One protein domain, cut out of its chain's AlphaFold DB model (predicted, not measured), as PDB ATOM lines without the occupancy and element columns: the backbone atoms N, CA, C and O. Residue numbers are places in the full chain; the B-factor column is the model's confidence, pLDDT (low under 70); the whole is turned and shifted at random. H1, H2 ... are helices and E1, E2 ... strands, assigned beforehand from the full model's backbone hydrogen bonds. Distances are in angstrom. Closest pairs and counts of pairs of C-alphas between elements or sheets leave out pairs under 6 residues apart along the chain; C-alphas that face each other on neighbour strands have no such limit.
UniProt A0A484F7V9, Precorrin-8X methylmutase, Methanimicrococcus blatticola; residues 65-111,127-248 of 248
ATOM      1  N   LEU A  65      15.743  54.638-137.969       93.19
ATOM      2  CA  LEU A  65      15.791  53.339-137.297       93.19
ATOM      3  C   LEU A  65      14.515  52.986-136.538       93.19
ATOM      4  O   LEU A  65      14.293  51.807-136.280       93.19
ATOM      5  N   LEU A  66      13.686  53.967-136.174       95.56
ATOM      6  CA  LEU A  66      12.404  53.676-135.538       95.56
ATOM      7  C   LEU A  66      11.465  52.951-136.509       95.56
ATOM      8  O   LEU A  66      11.222  53.409-137.629       95.56
ATOM      9  N   VAL A  67      10.900  51.850-136.037       95.69
ATOM     10  CA  VAL A  67       9.928  51.014-136.737       95.69
ATOM     11  C   VAL A  67       8.585  51.177-136.043       95.69
ATOM     12  O   VAL A  67       8.507  51.077-134.820       95.69
ATOM     13  N   PHE A  68       7.544  51.429-136.831       96.19
ATOM     14  CA  PHE A  68       6.168  51.597-136.380       96.19
ATOM     15  C   PHE A  68       5.341  50.527-137.072       96.19
ATOM     16  O   PHE A  68       5.402  50.424-138.293       96.19
ATOM     17  N   LYS A  69       4.614  49.724-136.297       94.44
ATOM     18  CA  LYS A  69       3.865  48.574-136.798       94.44
ATOM     19  C   LYS A  69       2.470  48.531-136.190       94.44
ATOM     20  O   LYS A  69       2.294  48.777-134.997       94.44
ATOM     21  N   THR A  70       1.495  48.186-137.021       92.81
ATOM     22  CA  THR A  70       0.075  47.992-136.717       92.81
ATOM     23  C   THR A  70      -0.542  49.216-136.038       92.81
ATOM     24  O   THR A  70      -1.094  49.139-134.944       92.81
ATOM     25  N   HIS A  71      -0.454  50.368-136.712       94.25
ATOM     26  CA  HIS A  71      -1.064  51.638-136.289       94.25
ATOM     27  C   HIS A  71      -0.774  51.995-134.812       94.25
ATOM     28  O   HIS A  71      -1.701  52.240-134.028       94.25
ATOM     29  N   PRO A  72       0.504  52.028-134.392       96.25
ATOM     30  CA  PRO A  72       0.855  52.057-132.975       96.25
ATOM     31  C   PRO A  72       0.468  53.371-132.288       96.25
ATOM     32  O   PRO A  72       0.160  53.366-131.098       96.25
ATOM     33  N   VAL A  73       0.419  54.486-133.029       96.44
ATOM     34  CA  VAL A  73      -0.081  55.771-132.514       96.44
ATOM     35  C   VAL A  73      -1.552  55.635-132.123       96.44
ATOM     36  O   VAL A  73      -1.908  55.881-130.975       96.44
ATOM     37  N   ALA A  74      -2.408  55.154-133.030       94.88
ATOM     38  CA  ALA A  74      -3.824  54.933-132.741       94.88
ATOM     39  C   ALA A  74      -4.031  53.949-131.574       94.88
ATOM     40  O   ALA A  74      -4.928  54.140-130.745       94.88
ATOM     41  N   ALA A  75      -3.180  52.927-131.473       96.25
ATOM     42  CA  ALA A  75      -3.198  51.978-130.370       96.25
ATOM     43  C   ALA A  75      -2.831  52.634-129.023       96.25
ATOM     44  O   ALA A  75      -3.518  52.395-128.028       96.25
ATOM     45  N   ALA A  76      -1.834  53.528-129.002       97.06
ATOM     46  CA  ALA A  76      -1.490  54.343-127.836       97.06
ATOM     47  C   ALA A  76      -2.674  55.214-127.390       97.06
ATOM     48  O   ALA A  76      -3.085  55.163-126.234       97.06
ATOM     49  N   LEU A  77      -3.285  55.951-128.325       95.56
ATOM     50  CA  LEU A  77      -4.438  56.820-128.055       95.56
ATOM     51  C   LEU A  77      -5.621  56.035-127.471       95.56
ATOM     52  O   LEU A  77      -6.295  56.495-126.546       95.56
ATOM     53  N   LYS A  78      -5.870  54.828-127.992       95.31
ATOM     54  CA  LYS A  78      -6.884  53.913-127.460       95.31
ATOM     55  C   LYS A  78      -6.542  53.448-126.043       95.31
ATOM     56  O   LYS A  78      -7.448  53.348-125.219       95.31
ATOM     57  N   ALA A  79      -5.277  53.150-125.761       96.69
ATOM     58  CA  ALA A  79      -4.837  52.733-124.437       96.69
ATOM     59  C   ALA A  79      -5.009  53.857-123.402       96.69
ATOM     60  O   ALA A  79      -5.587  53.611-122.342       96.69
ATOM     61  N   PHE A  80      -4.612  55.089-123.741       96.00
ATOM     62  CA  PHE A  80      -4.790  56.260-122.876       96.00
ATOM     63  C   PHE A  80      -6.262  56.567-122.607       96.00
ATOM     64  O   PHE A  80      -6.641  56.771-121.464       96.00
ATOM     65  N   ARG A  81      -7.124  56.501-123.632       94.75
ATOM     66  CA  ARG A  81      -8.577  56.681-123.460       94.75
ATOM     67  C   ARG A  81      -9.204  55.672-122.492       94.75
ATOM     68  O   ARG A  81     -10.234  55.969-121.902       94.75
ATOM     69  N   ASN A  82      -8.624  54.481-122.385       94.94
ATOM     70  CA  ASN A  82      -9.106  53.421-121.503       94.94
ATOM     71  C   ASN A  82      -8.394  53.407-120.139       94.94
ATOM     72  O   ASN A  82      -8.522  52.408-119.438       94.94
ATOM     73  N   ASP A  83      -7.610  54.441-119.802       95.19
ATOM     74  CA  ASP A  83      -6.808  54.516-118.572       95.19
ATOM     75  C   ASP A  83      -5.960  53.249-118.344       95.19
ATOM     76  O   ASP A  83      -5.856  52.714-117.241       95.19
ATOM     77  N   SER A  84      -5.383  52.719-119.428       96.00
ATOM     78  CA  SER A  84      -4.664  51.442-119.392       96.00
ATOM     79  C   SER A  84      -3.377  51.553-118.573       96.00
ATOM     80  O   SER A  84      -2.598  52.490-118.756       96.00
ATOM     81  N   VAL A  85      -3.111  50.544-117.741       97.31
ATOM     82  CA  VAL A  85      -1.862  50.427-116.973       97.31
ATOM     83  C   VAL A  85      -0.653  50.381-117.910       97.31
ATOM     84  O   VAL A  85      -0.680  49.725-118.959       97.31
ATOM     85  N   ILE A  86       0.431  51.046-117.511       98.31
ATOM     86  CA  ILE A  86       1.726  50.989-118.188       98.31
ATOM     87  C   ILE A  86       2.673  50.083-117.397       98.31
ATOM     88  O   ILE A  86       3.081  50.412-116.283       98.31
ATOM     89  N   TYR A  87       3.073  48.959-117.989       98.31
ATOM     90  CA  TYR A  87       4.083  48.067-117.424       98.31
ATOM     91  C   TYR A  87       5.465  48.385-117.975       98.31
ATOM     92  O   TYR A  87       5.655  48.467-119.190       98.31
ATOM     93  N   VAL A  88       6.443  48.509-117.081       98.44
ATOM     94  CA  VAL A  88       7.831  48.805-117.443       98.44
ATOM     95  C   VAL A  88       8.796  47.753-116.918       98.44
ATOM     96  O   VAL A  88       8.616  47.218-115.821       98.44
ATOM     97  N   ASP A  89       9.850  47.478-117.686       97.00
ATOM     98  CA  ASP A  89      10.837  46.448-117.353       97.00
ATOM     99  C   ASP A  89      11.646  46.755-116.081       97.00
ATOM    100  O   ASP A  89      12.009  45.836-115.349       97.00
ATOM    101  N   THR A  90      11.931  48.026-115.799       97.00
ATOM    102  CA  THR A  90      12.895  48.431-114.768       97.00
ATOM    103  C   THR A  90      12.460  49.680-113.997       97.00
ATOM    104  O   THR A  90      11.758  50.534-114.547       97.00
ATOM    105  N   PRO A  91      12.924  49.858-112.743       97.00
ATOM    106  CA  PRO A  91      12.661  51.084-111.986       97.00
ATOM    107  C   PRO A  91      13.247  52.324-112.669       97.00
ATOM    108  O   PRO A  91      12.663  53.402-112.608       97.00
ATOM    109  N   LEU A  92      14.372  52.156-113.377       97.06
ATOM    110  CA  LEU A  92      14.989  53.213-114.175       97.06
ATOM    111  C   LEU A  92      14.056  53.690-115.296       97.06
ATOM    112  O   LEU A  92      13.903  54.892-115.473       97.06
ATOM    113  N   MET A  93      13.384  52.770-115.999       98.19
ATOM    114  CA  MET A  93      12.375  53.130-116.998       98.19
ATOM    115  C   MET A  93      11.233  53.943-116.387       98.19
ATOM    116  O   MET A  93      10.856  54.985-116.922       98.19
ATOM    117  N   ARG A  94      10.707  53.504-115.234       98.31
ATOM    118  CA  ARG A  94       9.657  54.237-114.516       98.31
ATOM    119  C   ARG A  94      10.107  55.655-114.167       98.31
ATOM    120  O   ARG A  94       9.377  56.606-114.429       98.31
ATOM    121  N   ALA A  95      11.297  55.793-113.586       98.00
ATOM    122  CA  ALA A  95      11.847  57.083-113.186       98.00
ATOM    123  C   ALA A  95      12.059  58.017-114.387       98.00
ATOM    124  O   ALA A  95      11.690  59.187-114.308       98.00
ATOM    125  N   ALA A  96      12.581  57.500-115.502       98.12
ATOM    126  CA  ALA A  96      12.789  58.279-116.721       98.12
ATOM    127  C   ALA A  96      11.471  58.810-117.298       98.12
ATOM    128  O   ALA A  96      11.375  59.992-117.613       98.12
ATOM    129  N   ILE A  97      10.423  57.978-117.358       98.38
ATOM    130  CA  ILE A  97       9.089  58.416-117.794       98.38
ATOM    131  C   ILE A  97       8.562  59.534-116.890       98.38
ATOM    132  O   ILE A  97       8.142  60.576-117.388       98.38
ATOM    133  N   LEU A  98       8.606  59.345-115.568       97.75
ATOM    134  CA  LEU A  98       8.109  60.340-114.613       97.75
ATOM    135  C   LEU A  98       8.875  61.664-114.719       97.75
ATOM    136  O   LEU A  98       8.257  62.725-114.778       97.75
ATOM    137  N   SER A  99      10.205  61.599-114.806       96.81
ATOM    138  CA  SER A  99      11.053  62.778-114.990       96.81
ATOM    139  C   SER A  99      10.738  63.496-116.298       96.81
ATOM    140  O   SER A  99      10.690  64.722-116.325       96.81
ATOM    141  N   LYS A 100      10.492  62.751-117.380       96.00
ATOM    142  CA  LYS A 100      10.180  63.322-118.691       96.00
ATOM    143  C   LYS A 100       8.808  63.995-118.716       96.00
ATOM    144  O   LYS A 100       8.677  65.085-119.264       96.00
ATOM    145  N   ILE A 101       7.801  63.388-118.082       95.81
ATOM    146  CA  ILE A 101       6.477  64.002-117.901       95.81
ATOM    147  C   ILE A 101       6.608  65.316-117.124       95.81
ATOM    148  O   ILE A 101       6.017  66.321-117.512       95.81
ATOM    149  N   GLN A 102       7.390  65.318-116.041       93.75
ATOM    150  CA  GLN A 102       7.621  66.521-115.250       93.75
ATOM    151  C   GLN A 102       8.326  67.614-116.067       93.75
ATOM    152  O   GLN A 102       7.847  68.744-116.085       93.75
ATOM    153  N   GLU A 103       9.400  67.274-116.783       92.31
ATOM    154  CA  GLU A 103      10.142  68.201-117.648       92.31
ATOM    155  C   GLU A 103       9.223  68.864-118.689       92.31
ATOM    156  O   GLU A 103       9.251  70.083-118.867       92.31
ATOM    157  N   GLU A 104       8.375  68.083-119.368       90.81
ATOM    158  CA  GLU A 104       7.431  68.623-120.352       90.81
ATOM    159  C   GLU A 104       6.355  69.496-119.694       90.81
ATOM    160  O   GLU A 104       6.059  70.583-120.192       90.81
ATOM    161  N   ASN A 105       5.819  69.086-118.543       89.88
ATOM    162  CA  ASN A 105       4.870  69.903-117.787       89.88
ATOM    163  C   ASN A 105       5.490  71.238-117.339       89.88
ATOM    164  O   ASN A 105       4.821  72.267-117.401       89.88
ATOM    165  N   GLU A 106       6.762  71.261-116.933       87.69
ATOM    166  CA  GLU A 106       7.479  72.485-116.555       87.69
ATOM    167  C   GLU A 106       7.694  73.430-117.747       87.69
ATOM    168  O   GLU A 106       7.465  74.635-117.619       87.69
ATOM    169  N   LYS A 107       8.043  72.913-118.932       84.06
ATOM    170  CA  LYS A 107       8.145  73.728-120.162       84.06
ATOM    171  C   LYS A 107       6.826  74.430-120.482       84.06
ATOM    172  O   LYS A 107       6.818  75.625-120.778       84.06
ATOM    173  N   LEU A 108       5.712  73.720-120.321       70.75
ATOM    174  CA  LEU A 108       4.358  74.240-120.540       70.75
ATOM    175  C   LEU A 108       3.938  75.291-119.492       70.75
ATOM    176  O   LEU A 108       2.995  76.055-119.714       70.75
ATOM    177  N   LEU A 109       4.629  75.376-118.349       67.38
ATOM    178  CA  LEU A 109       4.464  76.463-117.378       67.38
ATOM    179  C   LEU A 109       5.283  77.714-117.740       67.38
ATOM    180  O   LEU A 109       4.880  78.818-117.367       67.38
ATOM    181  N   ILE A 110       6.417  77.551-118.427       61.34
ATOM    182  CA  ILE A 110       7.394  78.617-118.710       61.34
ATOM    183  C   ILE A 110       7.104  79.339-120.034       61.34
ATOM    184  O   ILE A 110       7.418  80.529-120.153       61.34
ATOM    185  N   GLU A 111       6.477  78.681-121.015       56.53
ATOM    186  CA  GLU A 111       6.047  79.323-122.263       56.53
ATOM    187  C   GLU A 111       4.966  80.393-122.001       56.53
ATOM    188  O   GLU A 111       3.761  80.145-122.016       56.53
ATOM    189  N   VAL A 127      -1.706  69.782-119.676       82.81
ATOM    190  CA  VAL A 127      -0.936  69.243-118.550       82.81
ATOM    191  C   VAL A 127      -1.013  67.734-118.671       82.81
ATOM    192  O   VAL A 127      -2.100  67.165-118.599       82.81
ATOM    193  N   LEU A 128       0.135  67.093-118.858       88.50
ATOM    194  CA  LEU A 128       0.223  65.647-118.958       88.50
ATOM    195  C   LEU A 128      -0.090  65.038-117.591       88.50
ATOM    196  O   LEU A 128       0.635  65.261-116.614       88.50
ATOM    197  N   LYS A 129      -1.172  64.263-117.522       90.56
ATOM    198  CA  LYS A 129      -1.510  63.472-116.337       90.56
ATOM    199  C   LYS A 129      -0.520  62.322-116.194       90.56
ATOM    200  O   LYS A 129      -0.148  61.695-117.181       90.56
ATOM    201  N   ILE A 130      -0.114  62.032-114.961       91.75
ATOM    202  CA  ILE A 130       0.744  60.881-114.672       91.75
ATOM    203  C   ILE A 130      -0.130  59.616-114.718       91.75
ATOM    204  O   ILE A 130      -1.053  59.514-113.905       91.75
ATOM    205  N   PRO A 131       0.122  58.671-115.643       92.69
ATOM    206  CA  PRO A 131      -0.622  57.418-115.705       92.69
ATOM    207  C   PRO A 131      -0.190  56.462-114.584       92.69
ATOM    208  O   PRO A 131       0.837  56.658-113.928       92.69
ATOM    209  N   GLU A 132      -0.945  55.383-114.389       96.81
ATOM    210  CA  GLU A 132      -0.502  54.281-113.538       96.81
ATOM    211  C   GLU A 132       0.658  53.530-114.214       96.81
ATOM    212  O   GLU A 132       0.496  52.929-115.278       96.81
ATOM    213  N   ILE A 133       1.843  53.579-113.592       97.75
ATOM    214  CA  ILE A 133       3.060  52.928-114.092       97.75
ATOM    215  C   ILE A 133       3.549  51.900-113.072       97.75
ATOM    216  O   ILE A 133       3.991  52.263-111.976       97.75
ATOM    217  N   ILE A 134       3.538  50.626-113.464       97.56
ATOM    218  CA  ILE A 134       3.982  49.492-112.652       97.56
ATOM    219  C   ILE A 134       5.315  48.969-113.189       97.56
ATOM    220  O   ILE A 134       5.429  48.574-114.349       97.56
ATOM    221  N   CYS A 135       6.334  48.924-112.329       97.56
ATOM    222  CA  CYS A 135       7.570  48.220-112.652       97.56
ATOM    223  C   CYS A 135       7.418  46.732-112.341       97.56
ATOM    224  O   CYS A 135       7.226  46.345-111.190       97.56
ATOM    225  N   VAL A 136       7.549  45.888-113.363       96.56
ATOM    226  CA  VAL A 136       7.367  44.440-113.200       96.56
ATOM    227  C   VAL A 136       8.502  43.799-112.397       96.56
ATOM    228  O   VAL A 136       8.278  42.817-111.696       96.56
ATOM    229  N   ALA A 137       9.711  44.369-112.452       95.12
ATOM    230  CA  ALA A 137      10.860  43.881-111.690       95.12
ATOM    231  C   ALA A 137      10.731  44.127-110.175       95.12
ATOM    232  O   ALA A 137      11.376  43.419-109.402       95.12
ATOM    233  N   ASP A 138       9.889  45.080-109.763       96.00
ATOM    234  CA  ASP A 138       9.579  45.361-108.353       96.00
ATOM    235  C   ASP A 138       8.455  44.462-107.810       96.00
ATOM    236  O   ASP A 138       8.121  44.526-106.626       96.00
ATOM    237  N   HIS A 139       7.851  43.614-108.651       94.25
ATOM    238  CA  HIS A 139       6.781  42.730-108.209       94.25
ATOM    239  C   HIS A 139       7.292  41.787-107.095       94.25
ATOM    240  O   HIS A 139       8.342  41.164-107.270       94.25
ATOM    241  N   PRO A 140       6.556  41.579-105.980       92.62
ATOM    242  CA  PRO A 140       7.050  40.804-104.832       92.62
ATOM    243  C   PRO A 140       7.526  39.382-105.170       92.62
ATOM    244  O   PRO A 140       8.461  38.869-104.564       92.62
ATOM    245  N   LYS A 141       6.899  38.752-106.174       91.00
ATOM    246  CA  LYS A 141       7.260  37.409-106.669       91.00
ATOM    247  C   LYS A 141       8.350  37.399-107.753       91.00
ATOM    248  O   LYS A 141       8.794  36.320-108.137       91.00
ATOM    249  N   ALA A 142       8.781  38.554-108.266       89.38
ATOM    250  CA  ALA A 142       9.765  38.623-109.349       89.38
ATOM    251  C   ALA A 142      11.132  38.079-108.910       89.38
ATOM    252  O   ALA A 142      11.766  37.359-109.672       89.38
ATOM    253  N   GLU A 143      11.559  38.358-107.676       90.31
ATOM    254  CA  GLU A 143      12.809  37.825-107.112       90.31
ATOM    255  C   GLU A 143      12.784  36.293-107.016       90.31
ATOM    256  O   GLU A 143      13.737  35.619-107.408       90.31
ATOM    257  N   GLU A 144      11.680  35.745-106.507       87.00
ATOM    258  CA  GLU A 144      11.484  34.303-106.364       87.00
ATOM    259  C   GLU A 144      11.509  33.617-107.733       87.00
ATOM    260  O   GLU A 144      12.260  32.664-107.931       87.00
ATOM    261  N   PHE A 145      10.743  34.130-108.701       85.50
ATOM    262  CA  PHE A 145      10.687  33.588-110.059       85.50
ATOM    263  C   PHE A 145      12.017  33.753-110.798       85.50
ATOM    264  O   PHE A 145      12.441  32.832-111.490       85.50
ATOM    265  N   SER A 146      12.697  34.886-110.624       88.06
ATOM    266  CA  SER A 146      14.018  35.137-111.200       88.06
ATOM    267  C   SER A 146      15.024  34.089-110.736       88.06
ATOM    268  O   SER A 146      15.703  33.498-111.568       88.06
ATOM    269  N   LYS A 147      15.060  33.778-109.434       88.69
ATOM    270  CA  LYS A 147      15.931  32.727-108.887       88.69
ATOM    271  C   LYS A 147      15.497  31.333-109.323       88.69
ATOM    272  O   LYS A 147      16.320  30.565-109.813       88.69
ATOM    273  N   LYS A 148      14.209  31.011-109.168       82.44
ATOM    274  CA  LYS A 148      13.643  29.690-109.481       82.44
ATOM    275  C   LYS A 148      13.862  29.312-110.937       82.44
ATOM    276  O   LYS A 148      14.211  28.177-111.239       82.44
ATOM    277  N   TYR A 149      13.647  30.266-111.829       79.75
ATOM    278  CA  TYR A 149      13.764  30.074-113.258       79.75
ATOM    279  C   TYR A 149      15.000  30.764-113.814       79.75
ATOM    280  O   TYR A 149      14.952  31.075-114.980       79.75
ATOM    281  N   ASN A 150      16.057  31.062-113.052       84.50
ATOM    282  CA  ASN A 150      17.328  31.670-113.509       84.50
ATOM    283  C   ASN A 150      17.239  32.821-114.557       84.50
ATOM    284  O   ASN A 150      18.157  33.028-115.349       84.50
ATOM    285  N   VAL A 151      16.119  33.543-114.617       87.31
ATOM    286  CA  VAL A 151      15.854  34.606-115.601       87.31
ATOM    287  C   VAL A 151      16.051  35.965-114.943       87.31
ATOM    288  O   VAL A 151      16.103  36.079-113.718       87.31
ATOM    289  N   SER A 152      16.114  37.031-115.735       89.31
ATOM    290  CA  SER A 152      16.118  38.387-115.192       89.31
ATOM    291  C   SER A 152      14.849  38.686-114.381       89.31
ATOM    292  O   SER A 152      13.776  38.125-114.625       89.31
ATOM    293  N   LYS A 153      14.944  39.624-113.431       94.12
ATOM    294  CA  LYS A 153      13.780  40.065-112.645       94.12
ATOM    295  C   LYS A 153      12.682  40.670-113.513       94.12
ATOM    296  O   LYS A 153      11.511  40.483-113.208       94.12
ATOM    297  N   SER A 154      13.037  41.358-114.598       94.31
ATOM    298  CA  SER A 154      12.055  41.944-115.510       94.31
ATOM    299  C   SER A 154      11.288  40.860-116.267       94.31
ATOM    300  O   SER A 154      10.059  40.891-116.299       94.31
ATOM    301  N   MET A 155      11.985  39.849-116.802       92.56
ATOM    302  CA  MET A 155      11.337  38.699-117.436       92.56
ATOM    303  C   MET A 155      10.458  37.938-116.437       92.56
ATOM    304  O   MET A 155       9.304  37.646-116.746       92.56
ATOM    305  N   ALA A 156      10.969  37.670-115.232       90.44
ATOM    306  CA  ALA A 156      10.207  37.045-114.154       90.44
ATOM    307  C   ALA A 156       8.955  37.853-113.782       90.44
ATOM    308  O   ALA A 156       7.880  37.283-113.625       90.44
ATOM    309  N   GLY A 157       9.075  39.177-113.686       93.19
ATOM    310  CA  GLY A 157       7.964  40.083-113.419       93.19
ATOM    311  C   GLY A 157       6.850  39.955-114.454       93.19
ATOM    312  O   GLY A 157       5.697  39.740-114.088       93.19
ATOM    313  N   PHE A 158       7.191  39.988-115.746       92.06
ATOM    314  CA  PHE A 158       6.213  39.752-116.811       92.06
ATOM    315  C   PHE A 158       5.624  38.337-116.768       92.06
ATOM    316  O   PHE A 158       4.439  38.169-117.031       92.06
ATOM    317  N   MET A 159       6.409  37.311-116.419       87.31
ATOM    318  CA  MET A 159       5.890  35.945-116.260       87.31
ATOM    319  C   MET A 159       4.844  35.852-115.148       87.31
ATOM    320  O   MET A 159       3.868  35.115-115.290       87.31
ATOM    321  N   VAL A 160       5.047  36.589-114.054       88.69
ATOM    322  CA  VAL A 160       4.090  36.656-112.946       88.69
ATOM    323  C   VAL A 160       2.829  37.417-113.356       88.69
ATOM    324  O   VAL A 160       1.735  36.952-113.056       88.69
ATOM    325  N   LEU A 161       2.978  38.528-114.078       89.06
ATOM    326  CA  LEU A 161       1.888  39.419-114.500       89.06
ATOM    327  C   LEU A 161       1.275  39.049-115.862       89.06
ATOM    328  O   LEU A 161       0.577  39.856-116.468       89.06
ATOM    329  N   LYS A 162       1.532  37.840-116.376       84.31
ATOM    330  CA  LYS A 162       1.163  37.402-117.739       84.31
ATOM    331  C   LYS A 162      -0.325  37.581-118.087       84.31
ATOM    332  O   LYS A 162      -0.670  37.724-119.262       84.31
ATOM    333  N   ASP A 163      -1.192  37.524-117.078       82.31
ATOM    334  CA  ASP A 163      -2.643  37.624-117.226       82.31
ATOM    335  C   ASP A 163      -3.115  39.091-117.180       82.31
ATOM    336  O   ASP A 163      -4.159  39.416-117.748       82.31
ATOM    337  N   ASP A 164      -2.294  39.985-116.616       87.06
ATOM    338  CA  ASP A 164      -2.557  41.418-116.451       87.06
ATOM    339  C   ASP A 164      -2.037  42.272-117.622       87.06
ATOM    340  O   ASP A 164      -2.449  43.418-117.790       87.06
ATOM    341  N   VAL A 165      -1.145  41.728-118.460       86.75
ATOM    342  CA  VAL A 165      -0.542  42.448-119.607       86.75
ATOM    343  C   VAL A 165      -1.538  42.703-120.749       86.75
ATOM    344  O   VAL A 165      -1.270  43.445-121.695       86.75
ATOM    345  N   LYS A 166      -2.709  42.063-120.716       88.81
ATOM    346  CA  LYS A 166      -3.740  42.264-121.738       88.81
ATOM    347  C   LYS A 166      -4.266  43.690-121.677       88.81
ATOM    348  O   LYS A 166      -4.606  44.179-120.606       88.81
ATOM    349  N   LYS A 167      -4.417  44.325-122.844       87.94
ATOM    350  CA  LYS A 167      -4.929  45.705-122.957       87.94
ATOM    351  C   LYS A 167      -4.118  46.734-122.145       87.94
ATOM    352  O   LYS A 167      -4.644  47.789-121.816       87.94
ATOM    353  N   SER A 168      -2.852  46.452-121.842       95.88
ATOM    354  CA  SER A 168      -1.933  47.399-121.206       95.88
ATOM    355  C   SER A 168      -1.050  48.093-122.248       95.88
ATOM    356  O   SER A 168      -1.053  47.726-123.427       95.88
ATOM    357  N   ILE A 169      -0.241  49.058-121.818       98.25
ATOM    358  CA  ILE A 169       0.957  49.475-122.560       98.25
ATOM    359  C   ILE A 169       2.154  48.773-121.921       98.25
ATOM    360  O   ILE A 169       2.265  48.732-120.698       98.25
ATOM    361  N   VAL A 170       3.047  48.206-122.727       98.38
ATOM    362  CA  VAL A 170       4.285  47.580-122.247       98.38
ATOM    363  C   VAL A 170       5.483  48.341-122.786       98.38
ATOM    364  O   VAL A 170       5.570  48.585-123.985       98.38
ATOM    365  N   ILE A 171       6.427  48.692-121.917       98.50
ATOM    366  CA  ILE A 171       7.624  49.455-122.279       98.50
ATOM    367  C   ILE A 171       8.857  48.733-121.759       98.50
ATOM    368  O   ILE A 171       9.012  48.493-120.560       98.50
ATOM    369  N   ILE A 172       9.757  48.393-122.672       98.00
ATOM    370  CA  ILE A 172      10.964  47.630-122.369       98.00
ATOM    371  C   ILE A 172      12.138  48.384-122.972       98.00
ATOM    372  O   ILE A 172      12.286  48.426-124.187       98.00
ATOM    373  N   GLY A 173      12.959  49.015-122.133       95.19
ATOM    374  CA  GLY A 173      14.088  49.838-122.592       95.19
ATOM    375  C   GLY A 173      15.454  49.227-122.342       95.19
ATOM    376  O   GLY A 173      16.454  49.784-122.792       95.19
ATOM    377  N   LYS A 174      15.523  48.115-121.610       93.44
ATOM    378  CA  LYS A 174      16.786  47.479-121.242       93.44
ATOM    379  C   LYS A 174      16.771  45.981-121.483       93.44
ATOM    380  O   LYS A 174      17.723  45.460-122.058       93.44
ATOM    381  N   ASP A 175      15.748  45.290-121.003       91.62
ATOM    382  CA  ASP A 175      15.802  43.837-120.893       91.62
ATOM    383  C   ASP A 175      15.308  43.130-122.163       91.62
ATOM    384  O   ASP A 175      14.114  42.982-122.413       91.62
ATOM    385  N   ASP A 176      16.262  42.659-122.960       88.69
ATOM    386  CA  ASP A 176      16.005  41.934-124.202       88.69
ATOM    387  C   ASP A 176      15.227  40.619-123.999       88.69
ATOM    388  O   ASP A 176      14.343  40.275-124.785       88.69
ATOM    389  N   ALA A 177      15.506  39.900-122.907       86.06
ATOM    390  CA  ALA A 177      14.819  38.655-122.578       86.06
ATOM    391  C   ALA A 177      13.372  38.923-122.137       86.06
ATOM    392  O   ALA A 177      12.462  38.159-122.471       86.06
ATOM    393  N   ALA A 178      13.137  40.042-121.448       91.56
ATOM    394  CA  ALA A 178      11.789  40.505-121.149       91.56
ATOM    395  C   ALA A 178      11.005  40.826-122.433       91.56
ATOM    396  O   ALA A 178       9.845  40.427-122.534       91.56
ATOM    397  N   LEU A 179      11.632  41.468-123.430       93.25
ATOM    398  CA  LEU A 179      10.985  41.770-124.716       93.25
ATOM    399  C   LEU A 179      10.521  40.493-125.421       93.25
ATOM    400  O   LEU A 179       9.360  40.389-125.817       93.25
ATOM    401  N   LEU A 180      11.403  39.495-125.503       88.62
ATOM    402  CA  LEU A 180      11.076  38.182-126.060       88.62
ATOM    403  C   LEU A 180       9.945  37.487-125.291       88.62
ATOM    404  O   LEU A 180       9.055  36.891-125.901       88.62
ATOM    405  N   SER A 181       9.965  37.559-123.959       88.31
ATOM    406  CA  SER A 181       8.932  36.969-123.101       88.31
ATOM    407  C   SER A 181       7.553  37.565-123.389       88.31
ATOM    408  O   SER A 181       6.597  36.821-123.614       88.31
ATOM    409  N   VAL A 182       7.458  38.896-123.475       91.56
ATOM    410  CA  VAL A 182       6.201  39.586-123.795       91.56
ATOM    411  C   VAL A 182       5.757  39.299-125.230       91.56
ATOM    412  O   VAL A 182       4.578  39.031-125.445       91.56
ATOM    413  N   GLY A 183       6.677  39.260-126.200       89.62
ATOM    414  CA  GLY A 183       6.356  38.856-127.574       89.62
ATOM    415  C   GLY A 183       5.702  37.470-127.633       89.62
ATOM    416  O   GLY A 183       4.648  37.293-128.237       89.62
ATOM    417  N   ARG A 184       6.233  36.494-126.888       86.69
ATOM    418  CA  ARG A 184       5.628  35.153-126.798       86.69
ATOM    419  C   ARG A 184       4.259  35.142-126.124       86.69
ATOM    420  O   ARG A 184       3.421  34.305-126.452       86.69
ATOM    421  N   MET A 185       4.033  36.019-125.147       85.81
ATOM    422  CA  MET A 185       2.716  36.176-124.520       85.81
ATOM    423  C   MET A 185       1.707  36.752-125.518       85.81
ATOM    424  O   MET A 185       0.597  36.227-125.627       85.81
ATOM    425  N   ALA A 186       2.115  37.765-126.286       87.06
ATOM    426  CA  ALA A 186       1.320  38.367-127.351       87.06
ATOM    427  C   ALA A 186       0.927  37.333-128.420       87.06
ATOM    428  O   ALA A 186      -0.256  37.199-128.724       87.06
ATOM    429  N   GLU A 187       1.878  36.525-128.896       84.31
ATOM    430  CA  GLU A 187       1.634  35.449-129.871       84.31
ATOM    431  C   GLU A 187       0.620  34.400-129.367       84.31
ATOM    432  O   GLU A 187      -0.121  33.804-130.146       84.31
ATOM    433  N   ARG A 188       0.531  34.197-128.046       84.00
ATOM    434  CA  ARG A 188      -0.426  33.281-127.400       84.00
ATOM    435  C   ARG A 188      -1.775  33.928-127.058       84.00
ATOM    436  O   ARG A 188      -2.593  33.302-126.386       84.00
ATOM    437  N   GLY A 189      -2.017  35.162-127.500       80.00
ATOM    438  CA  GLY A 189      -3.282  35.881-127.319       80.00
ATOM    439  C   GLY A 189      -3.343  36.811-126.102       80.00
ATOM    440  O   GLY A 189      -4.395  37.399-125.835       80.00
ATOM    441  N   SER A 190      -2.245  36.993-125.360       79.44
ATOM    442  CA  SER A 190      -2.127  38.042-124.334       79.44
ATOM    443  C   SER A 190      -1.603  39.337-124.949       79.44
ATOM    444  O   SER A 190      -0.497  39.775-124.650       79.44
ATOM    445  N   LEU A 191      -2.396  39.927-125.848       82.62
ATOM    446  CA  LEU A 191      -2.008  41.124-126.593       82.62
ATOM    447  C   LEU A 191      -2.133  42.394-125.722       82.62
ATOM    448  O   LEU A 191      -3.250  42.740-125.303       82.62
ATOM    449  N   PRO A 192      -1.027  43.113-125.453       91.81
ATOM    450  CA  PRO A 192      -1.106  44.487-124.972       91.81
ATOM    451  C   PRO A 192      -1.685  45.389-126.072       91.81
ATOM    452  O   PRO A 192      -1.686  45.032-127.251       91.81
ATOM    453  N   TYR A 193      -2.169  46.576-125.702       95.56
ATOM    454  CA  TYR A 193      -2.542  47.575-126.705       95.56
ATOM    455  C   TYR A 193      -1.333  48.078-127.480       95.56
ATOM    456  O   TYR A 193      -1.471  48.402-128.649       95.56
ATOM    457  N   LEU A 194      -0.172  48.173-126.837       98.00
ATOM    458  CA  LEU A 194       1.039  48.677-127.462       98.00
ATOM    459  C   LEU A 194       2.268  48.121-126.753       98.00
ATOM    460  O   LEU A 194       2.314  48.097-125.520       98.00
ATOM    461  N   ILE A 195       3.280  47.748-127.533       98.12
ATOM    462  CA  ILE A 195       4.636  47.514-127.036       98.12
ATOM    463  C   ILE A 195       5.562  48.631-127.523       98.12
ATOM    464  O   ILE A 195       5.626  48.928-128.714       98.12
ATOM    465  N   LEU A 196       6.323  49.214-126.599       98.50
ATOM    466  CA  LEU A 196       7.487  50.049-126.875       98.50
ATOM    467  C   LEU A 196       8.751  49.211-126.619       98.50
ATOM    468  O   LEU A 196       9.186  49.046-125.476       98.50
ATOM    469  N   GLY A 197       9.318  48.646-127.687       97.44
ATOM    470  CA  GLY A 197      10.466  47.737-127.660       97.44
ATOM    471  C   GLY A 197      11.789  48.455-127.918       97.44
ATOM    472  O   GLY A 197      12.265  48.532-129.043       97.44
ATOM    473  N   PHE A 198      12.431  48.950-126.871       96.69
ATOM    474  CA  PHE A 198      13.662  49.737-126.948       96.69
ATOM    475  C   PHE A 198      14.892  49.108-126.257       96.69
ATOM    476  O   PHE A 198      15.773  49.875-125.880       96.69
ATOM    477  N   PRO A 199      15.059  47.780-126.069       93.81
ATOM    478  CA  PRO A 199      16.284  47.278-125.447       93.81
ATOM    479  C   PRO A 199      17.514  47.667-126.284       93.81
ATOM    480  O   PRO A 199      17.578  47.406-127.489       93.81
ATOM    481  N   ALA A 200      18.484  48.329-125.651       90.19
ATOM    482  CA  ALA A 200      19.751  48.705-126.273       90.19
ATOM    483  C   ALA A 200      20.834  47.655-126.000       90.19
ATOM    484  O   ALA A 200      20.886  47.087-124.909       90.19
ATOM    485  N   GLY A 201      21.732  47.416-126.957       84.38
ATOM    486  CA  GLY A 201      22.849  46.494-126.748       84.38
ATOM    487  C   GLY A 201      23.747  46.301-127.966       84.38
ATOM    488  O   GLY A 201      23.859  47.183-128.815       84.38
ATOM    489  N   ILE A 202      24.422  45.153-128.026       73.81
ATOM    490  CA  ILE A 202      25.408  44.812-129.071       73.81
ATOM    491  C   ILE A 202      25.224  43.407-129.663       73.81
ATOM    492  O   ILE A 202      25.958  43.039-130.572       73.81
ATOM    493  N   ASN A 203      24.267  42.624-129.159       67.88
ATOM    494  CA  ASN A 203      24.129  41.203-129.481       67.88
ATOM    495  C   ASN A 203      22.730  40.916-130.052       67.88
ATOM    496  O   ASN A 203      22.439  41.200-131.208       67.88
ATOM    497  N   THR A 204      21.841  40.368-129.228       70.31
ATOM    498  CA  THR A 204      20.572  39.742-129.630       70.31
ATOM    499  C   THR A 204      19.420  40.718-129.876       70.31
ATOM    500  O   THR A 204      18.351  40.299-130.309       70.31
ATOM    501  N   GLN A 205      19.634  42.021-129.654       75.88
ATOM    502  CA  GLN A 205      18.568  43.032-129.666       75.88
ATOM    503  C   GLN A 205      17.915  43.211-131.035       75.88
ATOM    504  O   GLN A 205      16.765  43.621-131.106       75.88
ATOM    505  N   ILE A 206      18.638  42.946-132.123       76.50
ATOM    506  CA  ILE A 206      18.040  42.967-133.463       76.50
ATOM    507  C   ILE A 206      17.058  41.801-133.578       76.50
ATOM    508  O   ILE A 206      15.886  42.007-133.856       76.50
ATOM    509  N   THR A 207      17.504  40.592-133.235       77.94
ATOM    510  CA  THR A 207      16.698  39.370-133.330       77.94
ATOM    511  C   THR A 207      15.424  39.429-132.491       77.94
ATOM    512  O   THR A 207      14.380  38.960-132.937       77.94
ATOM    513  N   SER A 208      15.475  39.995-131.283       82.19
ATOM    514  CA  SER A 208      14.286  40.127-130.439       82.19
ATOM    515  C   SER A 208      13.279  41.128-131.000       82.19
ATOM    516  O   SER A 208      12.083  40.846-131.014       82.19
ATOM    517  N   LYS A 209      13.749  42.276-131.493       87.88
ATOM    518  CA  LYS A 209      12.904  43.311-132.097       87.88
ATOM    519  C   LYS A 209      12.291  42.813-133.399       87.88
ATOM    520  O   LYS A 209      11.082  42.958-133.561       87.88
ATOM    521  N   ASP A 210      13.086  42.154-134.238       86.62
ATOM    522  CA  ASP A 210      12.635  41.525-135.478       86.62
ATOM    523  C   ASP A 210      11.593  40.436-135.191       86.62
ATOM    524  O   ASP A 210      10.556  40.371-135.838       86.62
ATOM    525  N   TYR A 211      11.780  39.618-134.148       88.62
ATOM    526  CA  TYR A 211      10.757  38.645-133.752       88.62
ATOM    527  C   TYR A 211       9.402  39.316-133.460       88.62
ATOM    528  O   TYR A 211       8.369  38.833-133.920       88.62
ATOM    529  N   LEU A 212       9.381  40.455-132.755       91.44
ATOM    530  CA  LEU A 212       8.133  41.185-132.502       91.44
ATOM    531  C   LEU A 212       7.550  41.809-133.783       91.44
ATOM    532  O   LEU A 212       6.323  41.917-133.909       91.44
ATOM    533  N   THR A 213       8.384  42.195-134.756       90.00
ATOM    534  CA  THR A 213       7.890  42.696-136.048       90.00
ATOM    535  C   THR A 213       7.221  41.615-136.891       90.00
ATOM    536  O   THR A 213       6.398  41.957-137.733       90.00
ATOM    537  N   GLU A 214       7.421  40.335-136.584       90.50
ATOM    538  CA  GLU A 214       6.730  39.229-137.260       90.50
ATOM    539  C   GLU A 214       5.380  38.852-136.613       90.50
ATOM    540  O   GLU A 214       4.562  38.201-137.254       90.50
ATOM    541  N   ILE A 215       5.082  39.275-135.375       88.56
ATOM    542  CA  ILE A 215       3.837  38.881-134.673       88.56
ATOM    543  C   ILE A 215       2.609  39.597-135.272       88.56
ATOM    544  O   ILE A 215       2.504  40.817-135.114       88.56
ATOM    545  N   PRO A 216       1.649  38.903-135.910       87.44
ATOM    546  CA  PRO A 216       0.502  39.557-136.540       87.44
ATOM    547  C   PRO A 216      -0.309  40.409-135.559       87.44
ATOM    548  O   PRO A 216      -0.452  40.055-134.391       87.44
ATOM    549  N   GLU A 217      -0.839  41.528-136.049       88.44
ATOM    550  CA  GLU A 217      -1.736  42.436-135.314       88.44
ATOM    551  C   GLU A 217      -1.158  43.101-134.051       88.44
ATOM    552  O   GLU A 217      -1.876  43.845-133.388       88.44
ATOM    553  N   LEU A 218       0.116  42.880-133.715       92.69
ATOM    554  CA  LEU A 218       0.760  43.485-132.551       92.69
ATOM    555  C   LEU A 218       1.145  44.950-132.825       92.69
ATOM    556  O   LEU A 218       2.081  45.183-133.599       92.69
ATOM    557  N   PRO A 219       0.526  45.939-132.146       95.94
ATOM    558  CA  PRO A 219       0.960  47.322-132.253       95.94
ATOM    559  C   PRO A 219       2.300  47.502-131.541       95.94
ATOM    560  O   PRO A 219       2.449  47.176-130.357       95.94
ATOM    561  N   LEU A 220       3.286  48.010-132.274       97.31
ATOM    562  CA  LEU A 220       4.677  48.057-131.835       97.31
ATOM    563  C   LEU A 220       5.357  49.340-132.314       97.31
ATOM    564  O   LEU A 220       5.252  49.717-133.482       97.31
ATOM    565  N   ILE A 221       6.118  49.961-131.414       98.00
ATOM    566  CA  ILE A 221       7.179  50.906-131.768       98.00
ATOM    567  C   ILE A 221       8.492  50.321-131.265       98.00
ATOM    568  O   ILE A 221       8.630  50.008-130.082       98.00
ATOM    569  N   THR A 222       9.446  50.137-132.167       97.38
ATOM    570  CA  THR A 222      10.741  49.517-131.875       97.38
ATOM    571  C   THR A 222      11.845  50.147-132.722       97.38
ATOM    572  O   THR A 222      11.621  51.132-133.421       97.38
ATOM    573  N   MET A 223      13.048  49.589-132.662       93.12
ATOM    574  CA  MET A 223      14.205  49.984-133.460       93.12
ATOM    575  C   MET A 223      14.626  48.831-134.381       93.12
ATOM    576  O   MET A 223      14.719  47.699-133.926       93.12
ATOM    577  N   SER A 224      14.974  49.106-135.638       89.00
ATOM    578  CA  SER A 224      15.482  48.092-136.587       89.00
ATOM    579  C   SER A 224      16.929  47.650-136.324       89.00
ATOM    580  O   SER A 224      17.499  46.852-137.062       89.00
ATOM    581  N   GLN A 225      17.571  48.209-135.297       88.94
ATOM    582  CA  GLN A 225      18.962  47.945-134.937       88.94
ATOM    583  C   GLN A 225      19.116  47.776-133.422       88.94
ATOM    584  O   GLN A 225      18.162  47.902-132.650       88.94
ATOM    585  N   THR A 226      20.343  47.535-132.957       87.06
ATOM    586  CA  THR A 226      20.635  47.383-131.525       87.06
ATOM    587  C   THR A 226      20.484  48.676-130.714       87.06
ATOM    588  O   THR A 226      20.515  48.622-129.486       87.06
ATOM    589  N   LYS A 227      20.287  49.830-131.368       91.88
ATOM    590  CA  LYS A 227      19.996  51.111-130.710       91.88
ATOM    591  C   LYS A 227      18.642  51.082-129.993       91.88
ATOM    592  O   LYS A 227      17.741  50.324-130.350       91.88
ATOM    593  N   GLY A 228      18.507  51.919-128.977       92.81
ATOM    594  CA  GLY A 228      17.329  52.030-128.126       92.81
ATOM    595  C   GLY A 228      17.721  52.671-126.799       92.81
ATOM    596  O   GLY A 228      18.690  53.425-126.720       92.81
ATOM    597  N   GLY A 229      17.029  52.294-125.738       94.62
ATOM    598  CA  GLY A 229      17.349  52.672-124.375       94.62
ATOM    599  C   GLY A 229      16.159  53.275-123.654       94.62
ATOM    600  O   GLY A 229      15.119  53.583-124.241       94.62
ATOM    601  N   VAL A 230      16.354  53.464-122.354       97.19
ATOM    602  CA  VAL A 230      15.347  54.010-121.444       97.19
ATOM    603  C   VAL A 230      14.894  55.410-121.866       97.19
ATOM    604  O   VAL A 230      13.698  55.649-121.988       97.19
ATOM    605  N   GLU A 231      15.837  56.303-122.163       96.75
ATOM    606  CA  GLU A 231      15.536  57.699-122.501       96.75
ATOM    607  C   GLU A 231      14.709  57.830-123.785       96.75
ATOM    608  O   GLU A 231      13.723  58.564-123.832       96.75
ATOM    609  N   ALA A 232      15.061  57.067-124.824       96.88
ATOM    610  CA  ALA A 232      14.316  57.077-126.078       96.88
ATOM    611  C   ALA A 232      12.904  56.493-125.916       96.88
ATOM    612  O   ALA A 232      11.950  57.030-126.473       96.88
ATOM    613  N   ALA A 233      12.750  55.427-125.125       98.12
ATOM    614  CA  ALA A 233      11.440  54.852-124.837       98.12
ATOM    615  C   ALA A 233      10.550  55.818-124.036       98.12
ATOM    616  O   ALA A 233       9.365  55.962-124.342       98.12
ATOM    617  N   ALA A 234      11.120  56.507-123.041       98.38
ATOM    618  CA  ALA A 234      10.419  57.520-122.260       98.38
ATOM    619  C   ALA A 234       9.984  58.701-123.141       98.38
ATOM    620  O   ALA A 234       8.828  59.115-123.083       98.38
ATOM    621  N   ALA A 235      10.871  59.191-124.015       98.12
ATOM    622  CA  ALA A 235      10.550  60.234-124.988       98.12
ATOM    623  C   ALA A 235       9.426  59.804-125.945       98.12
ATOM    624  O   ALA A 235       8.511  60.582-126.209       98.12
ATOM    625  N   CYS A 236       9.469  58.557-126.419       98.50
ATOM    626  CA  CYS A 236       8.434  57.980-127.269       98.50
ATOM    627  C   CYS A 236       7.065  57.983-126.574       98.50
ATOM    628  O   CYS A 236       6.101  58.494-127.142       98.50
ATOM    629  N   LEU A 237       6.981  57.474-125.338       98.56
ATOM    630  CA  LEU A 237       5.732  57.469-124.575       98.56
ATOM    631  C   LEU A 237       5.201  58.888-124.350       98.56
ATOM    632  O   LEU A 237       4.021  59.144-124.578       98.56
ATOM    633  N   VAL A 238       6.055  59.806-123.896       97.62
ATOM    634  CA  VAL A 238       5.635  61.169-123.558       97.62
ATOM    635  C   VAL A 238       5.169  61.934-124.795       97.62
ATOM    636  O   VAL A 238       4.174  62.653-124.720       97.62
ATOM    637  N   GLU A 239       5.800  61.739-125.954       97.56
ATOM    638  CA  GLU A 239       5.309  62.342-127.195       97.56
ATOM    639  C   GLU A 239       3.947  61.762-127.611       97.56
ATOM    640  O   GLU A 239       3.071  62.519-128.023       97.56
ATOM    641  N   LEU A 240       3.707  60.459-127.422       97.81
ATOM    642  CA  LEU A 240       2.380  59.863-127.635       97.81
ATOM    643  C   LEU A 240       1.322  60.446-126.683       97.81
ATOM    644  O   LEU A 240       0.189  60.680-127.102       97.81
ATOM    645  N   MET A 241       1.679  60.708-125.423       96.31
ATOM    646  CA  MET A 241       0.786  61.370-124.465       96.31
ATOM    647  C   MET A 241       0.458  62.805-124.896       96.31
ATOM    648  O   MET A 241      -0.691  63.226-124.798       96.31
ATOM    649  N   LYS A 242       1.434  63.552-125.425       94.50
ATOM    650  CA  LYS A 242       1.209  64.901-125.971       94.50
ATOM    651  C   LYS A 242       0.264  64.874-127.168       94.50
ATOM    652  O   LYS A 242      -0.697  65.634-127.195       94.50
ATOM    653  N   ILE A 243       0.485  63.949-128.108       94.25
ATOM    654  CA  ILE A 243      -0.408  63.736-129.257       94.25
ATOM    655  C   ILE A 243      -1.844  63.451-128.783       94.25
ATOM    656  O   ILE A 243      -2.793  63.974-129.365       94.25
ATOM    657  N   TYR A 244      -2.015  62.658-127.720       93.88
ATOM    658  CA  TYR A 244      -3.328  62.377-127.136       93.88
ATOM    659  C   TYR A 244      -4.014  63.627-126.587       93.88
ATOM    660  O   TYR A 244      -5.152  63.905-126.957       93.88
ATOM    661  N   GLU A 245      -3.329  64.391-125.741       89.75
ATOM    662  CA  GLU A 245      -3.909  65.565-125.082       89.75
ATOM    663  C   GLU A 245      -4.163  66.740-126.042       89.75
ATOM    664  O   GLU A 245      -5.095  67.514-125.838       89.75
ATOM    665  N   GLU A 246      -3.368  66.875-127.107       86.62
ATOM    666  CA  GLU A 246      -3.594  67.864-128.172       86.62
ATOM    667  C   GLU A 246      -4.793  67.512-129.068       86.62
ATOM    668  O   GLU A 246      -5.377  68.398-129.692       86.62
ATOM    669  N   GLY A 247      -5.143  66.224-129.151       74.75
ATOM    670  CA  GLY A 247      -6.305  65.725-129.886       74.75
ATOM    671  C   GLY A 247      -7.617  65.733-129.089       74.75
ATOM    672  O   GLY A 247      -8.671  65.467-129.674       74.75
ATOM    673  N   LEU A 248      -7.562  66.012-127.780       55.81
ATOM    674  CA  LEU A 248      -8.718  66.304-126.916       55.81
ATOM    675  C   LEU A 248      -9.145  67.769-127.043       55.81
ATOM    676  O   LEU A 248     -10.283  68.107-126.645       55.81
TER     677      LEU A 248
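What this domain is: This is residues 65 to 111 and 127 to 248 of the 248 residues of the protein "Precorrin-8X methylmutase" of Methanimicrococcus blatticola (UniProt A0A484F7V9). A sheet of six short strands makes the core of three layers, with H1, H2 and H7 over one face and H5 and H6 over the other. The long helix H2 stands up from the sheet toward one end of the longest axis, and H3 lies with H4 toward the opposite end. The printed part has 169 residues, with named elements in the order E1 H1 E2 H2 E3 H3 H4 E4 H5 E5 H6 E6 H7. The sheet's order is E1 E6 E5 E4 E2 E3, mixed, with only E1 and E6 antiparallel. The class is mixed, helices and strands, and the whole is compact, with a radius of gyration of the C-alphas of 15.1 A and spans of 51 by 32 by 31 A.

How they stand to each other: Edge strand E1, residues 66 to 69, is antiparallel to E6, residues 220 to 223, with N 67 and O 222 within hydrogen-bond range at 2.8 A. H1, residues 72 to 81, lies only just over E5, residues 194 to 197, with 3 C-alphas falling on it. E2, residues 86 to 88, is parallel to E3, residues 133 to 135, with N 88 and O 134 at 2.9 A, and to E4, residues 169 to 172, with N 171 and O 87 at 2.8 A. E5 is parallel to E4, with N 196 and O 170 at 2.8 A, and to E6, with N 197 and O 221 at 2.8 A. H2, residues 91 to 110, stands up from the sheet at 45 degrees. H3, residues 142 to 148, touches H4, residues 153 to 160, about perpendicular at 88 degrees, the closest C-alphas being Ala 142 and Gly 157, 4.7 A. H4 only grazes the sheet. H5, residues 176 to 187, touches H6, residues 205 to 214, at a shallow tilt of 10 degrees, closest at C-alphas 183 and 212, 5.7 A. H7, residues 230 to 246, touches residues 92 to 101 of H2 at a steep tilt of 45 degrees, closest at C-alphas 97 and 234, 4.7 A. E4, H5, E5 and E5, H6, E6 are strand-helix-strand units, parallel neighbour strands joined through a helix, with right-handed crossovers. In each helix every O i to N i+4 pair is within hydrogen-bond range.

Where its parts are: E1 begins at C-alpha 66 (12.404, 53.676, -135.538). H2 is 28.8 A long, H5 16.8 A and H7 24.4 A, ending at C-alpha 246 (-3.594, 67.864, -128.172).

The domain as a whole: The C-alphas of Glu 111 and Lys 148, 51.8 A, are farthest apart. Residues 112 to 126 are not printed; C-alphas 111 and 127 are 12.8 A apart. Of the links printed whole, none is long. pLDDT is under 70 at residues 109 to 111, 203 and 248.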